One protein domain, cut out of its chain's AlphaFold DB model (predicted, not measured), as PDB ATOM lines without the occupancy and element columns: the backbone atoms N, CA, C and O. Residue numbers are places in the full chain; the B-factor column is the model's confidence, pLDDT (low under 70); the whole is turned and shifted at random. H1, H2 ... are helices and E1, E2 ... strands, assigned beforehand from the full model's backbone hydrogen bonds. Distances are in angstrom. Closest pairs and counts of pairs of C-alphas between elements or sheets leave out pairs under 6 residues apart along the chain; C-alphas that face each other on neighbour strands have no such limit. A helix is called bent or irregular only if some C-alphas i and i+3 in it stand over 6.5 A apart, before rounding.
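AT A GLANCE: This is residues 11 to 56 of the 232 residues of an uncharacterized protein of bacterium (UniProt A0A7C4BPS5). A small two-stranded hairpin, E1 and E2, sits between a folded-back loop at one end, residues 11 to 25, and the short helix H2 towards the other end. H1 runs beside the hairpin on the E1 side, with its end towards H2. The printed part has 46 residues, with two named strands and then two named helices in the order E1, E2, H1, H2; the sheet E1 - E2 is antiparallel. The class is mixed, helices and strands, with under half of the residues in named elements. It is compact, with a radius of gyration of the C-alphas of 9.8 A, yet elongated, spanning 28 by 17 by 15 A.

HOW THE PARTS SIT: E1, residues 26 to 28, and E2, residues 33 to 35, form a hairpin, antiparallel at 133 degrees. N 28 and O 33 are 2.8 A apart and N 35 and O 26 are 2.8 A apart, both within hydrogen-bond range. H1, residues 37 to 46, comes closest to E1 at the C-alphas of Pro 37 and Arg 26, 6.7 A apart. H1 and H2, residues 48 to 52, are close but not clearly touching; their closest C-alphas, Arg 44 and Cys 50, are 5.9 A apart. H2 is apart from E2, and only just apart from E1, at 8.3 A. In H1, 3 of 6 O i to N i+4 pairs are within hydrogen-bond range; in H2, 0 of 1, beside 1 of 2 O i to N i+3 pairs.

IN THESE COORDINATES: E1 begins at C-alpha 26 (263.205, 382.565, 383.383) and is 6.1 A long; E2 is 6.3 A. H1 is 15.4 A long and irregular, with C-alphas 42 and 45 7.3 A apart. H2, 8.5 A long, ends at C-alpha 52 (268.782, 374.756, 372.754); it is neither bent nor irregular, but only just: C-alphas 49 and 52 are 6.2 A apart.

THE WHOLE: The two C-alphas farthest apart, His 11 and Ser 48, are 28.6 A apart. The printed part has no cut, and its three links between named elements are tight. Mean pLDDT of the printed part is 85.4; residues 11 to 12 and 45 are under 70.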
ATOM      1  N   HIS A  11     263.327 388.390 395.683       58.84
ATOM      2  CA  HIS A  11     262.110 387.789 395.145       58.84
ATOM      3  C   HIS A  11     261.693 388.543 393.879       58.84
ATOM      4  O   HIS A  11     261.614 389.777 393.857       58.84
ATOM      5  N   SER A  12     261.444 387.797 392.806       65.75
ATOM      6  CA  SER A  12     260.904 388.369 391.578       65.75
ATOM      7  C   SER A  12     259.506 388.914 391.848       65.75
ATOM      8  O   SER A  12     258.672 388.250 392.454       65.75
ATOM      9  N   ARG A  13     259.191 390.112 391.349       79.75
ATOM     10  CA  ARG A  13     257.801 390.603 391.378       79.75
ATOM     11  C   ARG A  13     256.898 389.849 390.392       79.75
ATOM     12  O   ARG A  13     255.680 389.976 390.463       79.75
ATOM     13  N   ILE A  14     257.483 389.065 389.486       90.06
ATOM     14  CA  ILE A  14     256.780 388.361 388.415       90.06
ATOM     15  C   ILE A  14     256.354 386.974 388.913       90.06
ATOM     16  O   ILE A  14     257.162 386.205 389.439       90.06
ATOM     17  N   ARG A  15     255.073 386.637 388.730       92.81
ATOM     18  CA  ARG A  15     254.550 385.297 389.032       92.81
ATOM     19  C   ARG A  15     255.002 384.291 387.977       92.81
ATOM     20  O   ARG A  15     254.960 384.570 386.783       92.81
ATOM     21  N   CYS A  16     255.391 383.103 388.421       93.38
ATOM     22  CA  CYS A  16     255.594 381.953 387.556       93.38
ATOM     23  C   CYS A  16     254.272 381.603 386.871       93.38
ATOM     24  O   CYS A  16     253.290 381.310 387.552       93.38
ATOM     25  N   ARG A  17     254.242 381.576 385.537       93.38
ATOM     26  CA  ARG A  17     253.031 381.212 384.788       93.38
ATOM     27  C   ARG A  17     252.575 379.773 385.046       93.38
ATOM     28  O   ARG A  17     251.392 379.497 384.912       93.38
ATOM     29  N   ASN A  18     253.493 378.884 385.428       92.38
ATOM     30  CA  ASN A  18     253.200 377.467 385.636       92.38
ATOM     31  C   ASN A  18     252.674 377.136 387.045       92.38
ATOM     32  O   ASN A  18     251.790 376.301 387.169       92.38
ATOM     33  N   CYS A  19     253.207 377.753 388.108       92.62
ATOM     34  CA  CYS A  19     252.814 377.435 389.495       92.62
ATOM     35  C   CYS A  19     252.349 378.639 390.329       92.62
ATOM     36  O   CYS A  19     252.040 378.488 391.503       92.62
ATOM     37  N   GLY A  20     252.332 379.852 389.771       91.00
ATOM     38  CA  GLY A  20     251.809 381.049 390.437       91.00
ATOM     39  C   GLY A  20     252.731 381.718 391.468       91.00
ATOM     40  O   GLY A  20     252.495 382.883 391.798       91.00
ATOM     41  N   ILE A  21     253.800 381.058 391.933       90.56
ATOM     42  CA  ILE A  21     254.732 381.634 392.924       90.56
ATOM     43  C   ILE A  21     255.459 382.869 392.370       90.56
ATOM     44  O   ILE A  21     255.738 382.954 391.172       90.56
ATOM     45  N   ARG A  22     255.818 383.825 393.234       89.81
ATOM     46  CA  ARG A  22     256.516 385.076 392.865       89.81
ATOM     47  C   ARG A  22     258.028 384.882 392.704       89.81
ATOM     48  O   ARG A  22     258.846 385.531 393.344       89.81
ATOM     49  N   GLU A  23     258.387 383.952 391.828       89.19
ATOM     50  CA  GLU A  23     259.775 383.629 391.477       89.19
ATOM     51  C   GLU A  23     259.955 383.453 389.964       89.19
ATOM     52  O   GLU A  23     260.848 382.747 389.497       89.19
ATOM     53  N   GLY A  24     259.089 384.076 389.161       90.56
ATOM     54  CA  GLY A  24     259.226 384.083 387.711       90.56
ATOM     55  C   GLY A  24     260.470 384.864 387.293       90.56
ATOM     56  O   GLY A  24     260.457 386.091 387.315       90.56
ATOM     57  N   VAL A  25     261.545 384.168 386.919       92.44
ATOM     58  CA  VAL A  25     262.830 384.787 386.517       92.44
ATOM     59  C   VAL A  25     263.397 384.222 385.214       92.44
ATOM     60  O   VAL A  25     264.401 384.723 384.710       92.44
ATOM     61  N   ARG A  26     262.774 383.183 384.642       89.56
ATOM     62  CA  ARG A  26     263.205 382.565 383.383       89.56
ATOM     63  C   ARG A  26     262.109 382.676 382.342       89.56
ATOM     64  O   ARG A  26     260.985 382.271 382.612       89.56
ATOM     65  N   TYR A  27     262.433 383.156 381.149       91.88
ATOM     66  CA  TYR A  27     261.515 383.061 380.018       91.88
ATOM     67  C   TYR A  27     261.637 381.677 379.366       91.88
ATOM     68  O   TYR A  27     262.711 381.298 378.899       91.88
ATOM     69  N   CYS A  28     260.555 380.902 379.365       90.50
ATOM     70  CA  CYS A  28     260.501 379.588 378.741       90.50
ATOM     71  C   CYS A  28     259.964 379.713 377.309       90.50
ATOM     72  O   CYS A  28     258.780 380.017 377.153       90.50
ATOM     73  N   PRO A  29     260.777 379.432 376.274       88.44
ATOM     74  CA  PRO A  29     260.310 379.482 374.890       88.44
ATOM     75  C   PRO A  29     259.242 378.418 374.599       88.44
ATOM     76  O   PRO A  29     258.286 378.701 373.891       88.44
ATOM     77  N   GLY A  30     259.343 377.226 375.203       88.25
ATOM     78  CA  GLY A  30     258.371 376.143 375.001       88.25
ATOM     79  C   GLY A  30     256.981 376.417 375.586       88.25
ATOM     80  O   GLY A  30     256.011 375.829 375.128       88.25
ATOM     81  N   LEU A  31     256.874 377.317 376.570       90.06
ATOM     82  CA  LEU A  31     255.594 377.762 377.138       90.06
ATOM     83  C   LEU A  31     255.227 379.199 376.749       90.06
ATOM     84  O   LEU A  31     254.194 379.698 377.193       90.06
ATOM     85  N   ASN A  32     256.091 379.883 375.992       91.81
ATOM     86  CA  ASN A  32     255.995 381.311 375.693       91.81
ATOM     87  C   ASN A  32     255.666 382.175 376.936       91.81
ATOM     88  O   ASN A  32     254.776 383.024 376.917       91.81
ATOM     89  N   ALA A  33     256.338 381.915 378.063       92.94
ATOM     90  CA  ALA A  33     255.980 382.530 379.341       92.94
ATOM     91  C   ALA A  33     257.135 382.597 380.343       92.94
ATOM     92  O   ALA A  33     258.064 381.788 380.317       92.94
ATOM     93  N   THR A  34     257.035 383.527 381.297       93.81
ATOM     94  CA  THR A  34     257.957 383.613 382.435       93.81
ATOM     95  C   THR A  34     257.597 382.587 383.510       93.81
ATOM     96  O   THR A  34     256.479 382.568 384.025       93.81
ATOM     97  N   ILE A  35     258.556 381.742 383.884       94.25
ATOM     98  CA  ILE A  35     258.408 380.672 384.877       94.25
ATOM     99  C   ILE A  35     259.528 380.714 385.928       94.25
ATOM    100  O   ILE A  35     260.563 381.364 385.740       94.25
ATOM    101  N   CYS A  36     259.320 380.034 387.057       92.62
ATOM    102  CA  CYS A  36     260.340 379.877 388.092       92.62
ATOM    103  C   CYS A  36     261.361 378.778 387.732       92.62
ATOM    104  O   CYS A  36     261.059 377.898 386.914       92.62
ATOM    105  N   PRO A  37     262.564 378.788 388.343       88.56
ATOM    106  CA  PRO A  37     263.597 377.779 388.099       88.56
ATOM    107  C   PRO A  37     263.136 376.344 388.385       88.56
ATOM    108  O   PRO A  37     263.485 375.439 387.629       88.56
ATOM    109  N   VAL A  38     262.306 376.151 389.417       87.19
ATOM    110  CA  VAL A  38     261.761 374.839 389.810       87.19
ATOM    111  C   VAL A  38     260.875 374.261 388.706       87.19
ATOM    112  O   VAL A  38     261.118 373.161 388.214       87.19
ATOM    113  N   CYS A  39     259.898 375.038 388.225       89.56
ATOM    114  CA  CYS A  39     259.040 374.615 387.114       89.56
ATOM    115  C   CYS A  39     259.842 374.399 385.827       89.56
ATOM    116  O   CYS A  39     259.584 373.451 385.092       89.56
ATOM    117  N   CYS A  40     260.840 375.249 385.573       88.62
ATOM    118  CA  CYS A  40     261.726 375.127 384.417       88.62
ATOM    119  C   CYS A  40     262.481 373.788 384.409       88.62
ATOM    120  O   CYS A  40     262.559 373.136 383.371       88.62
ATOM    121  N   LYS A  41     262.974 373.341 385.572       83.56
ATOM    122  CA  LYS A  41     263.612 372.028 385.732       83.56
ATOM    123  C   LYS A  41     262.624 370.879 385.509       83.56
ATOM    124  O   LYS A  41     262.944 369.969 384.754       83.56
ATOM    125  N   ARG A  42     261.424 370.956 386.095       83.81
ATOM    126  CA  ARG A  42     260.396 369.901 386.011       83.81
ATOM    127  C   ARG A  42     259.859 369.676 384.596       83.81
ATOM    128  O   ARG A  42     259.605 368.544 384.215       83.81
ATOM    129  N   LEU A  43     259.677 370.745 383.821       85.62
ATOM    130  CA  LEU A  43     259.113 370.678 382.465       85.62
ATOM    131  C   LEU A  43     260.126 370.246 381.397       85.62
ATOM    132  O   LEU A  43     259.734 369.901 380.285       85.62
ATOM    133  N   ARG A  44     261.424 370.263 381.721       77.69
ATOM    134  CA  ARG A  44     262.514 369.983 380.778       77.69
ATOM    135  C   ARG A  44     262.379 368.658 380.009       77.69
ATOM    136  O   ARG A  44     262.645 368.689 378.809       77.69
ATOM    137  N   PRO A  45     261.954 367.530 380.618       67.94
ATOM    138  CA  PRO A  45     261.801 366.275 379.887       67.94
ATOM    139  C   PRO A  45     260.739 366.338 378.779       67.94
ATOM    140  O   PRO A  45     260.798 365.543 377.850       67.94
ATOM    141  N   GLY A  46     259.775 367.264 378.869       74.25
ATOM    142  CA  GLY A  46     258.594 367.296 378.003       74.25
ATOM    143  C   GLY A  46     258.592 368.370 376.912       74.25
ATOM    144  O   GLY A  46     257.634 368.432 376.149       74.25
ATOM    145  N   LEU A  47     259.613 369.234 376.823       81.81
ATOM    146  CA  LEU A  47     259.620 370.372 375.890       81.81
ATOM    147  C   LEU A  47     260.809 370.313 374.919       81.81
ATOM    148  O   LEU A  47     261.963 370.449 375.323       81.81
ATOM    149  N   SER A  48     260.531 370.223 373.614       80.44
ATOM    150  CA  SER A  48     261.550 370.208 372.545       80.44
ATOM    151  C   SER A  48     262.472 371.438 372.572       80.44
ATOM    152  O   SER A  48     263.681 371.335 372.340       80.44
ATOM    153  N   ALA A  49     261.923 372.594 372.959       83.44
ATOM    154  CA  ALA A  49     262.646 373.857 373.087       83.44
ATOM    155  C   ALA A  49     263.748 373.839 374.170       83.44
ATOM    156  O   ALA A  49     264.589 374.739 374.213       83.44
ATOM    157  N   CYS A  50     263.784 372.833 375.053       81.94
ATOM    158  CA  CYS A  50     264.836 372.705 376.064       81.94
ATOM    159  C   CYS A  50     266.192 372.269 375.487       81.94
ATOM    160  O   CYS A  50     267.215 372.502 376.128       81.94
ATOM    161  N   SER A  51     266.223 371.700 374.278       75.00
ATOM    162  CA  SER A  51     267.451 371.216 373.627       75.00
ATOM    163  C   SER A  51     268.445 372.317 373.220       75.00
ATOM    164  O   SER A  51     269.622 372.018 373.024       75.00
ATOM    165  N   SER A  52     267.993 373.572 373.133       75.88
ATOM    166  CA  SER A  52     268.782 374.756 372.754       75.88
ATOM    167  C   SER A  52     268.622 375.925 373.740       75.88
ATOM    168  O   SER A  52     268.949 377.073 373.440       75.88
ATOM    169  N   CYS A  53     268.094 375.663 374.938       81.44
ATOM    170  CA  CYS A  53     267.712 376.715 375.875       81.44
ATOM    171  C   CYS A  53     268.927 377.395 376.535       81.44
ATOM    172  O   CYS A  53     269.750 376.735 377.168       81.44
ATOM    173  N   LYS A  54     268.966 378.738 376.507       81.25
ATOM    174  CA  LYS A  54     270.039 379.560 377.110       81.25
ATOM    175  C   LYS A  54     270.288 379.315 378.600       81.25
ATOM    176  O   LYS A  54     271.399 379.492 379.073       81.25
ATOM    177  N   TYR A  55     269.260 378.924 379.355       79.38
ATOM    178  CA  TYR A  55     269.393 378.650 380.792       79.38
ATOM    179  C   TYR A  55     270.066 377.310 381.080       79.38
ATOM    180  O   TYR A  55     270.304 377.003 382.241       79.38
ATOM    181  N   TYR A  56     270.329 376.523 380.039       74.25
ATOM    182  CA  TYR A  56     270.888 375.184 380.119       74.25
ATOM    183  C   TYR A  56     272.066 375.001 379.171       74.25
ATOM    184  O   TYR A  56     272.559 373.887 379.041       74.25
TER     185      TYR A  56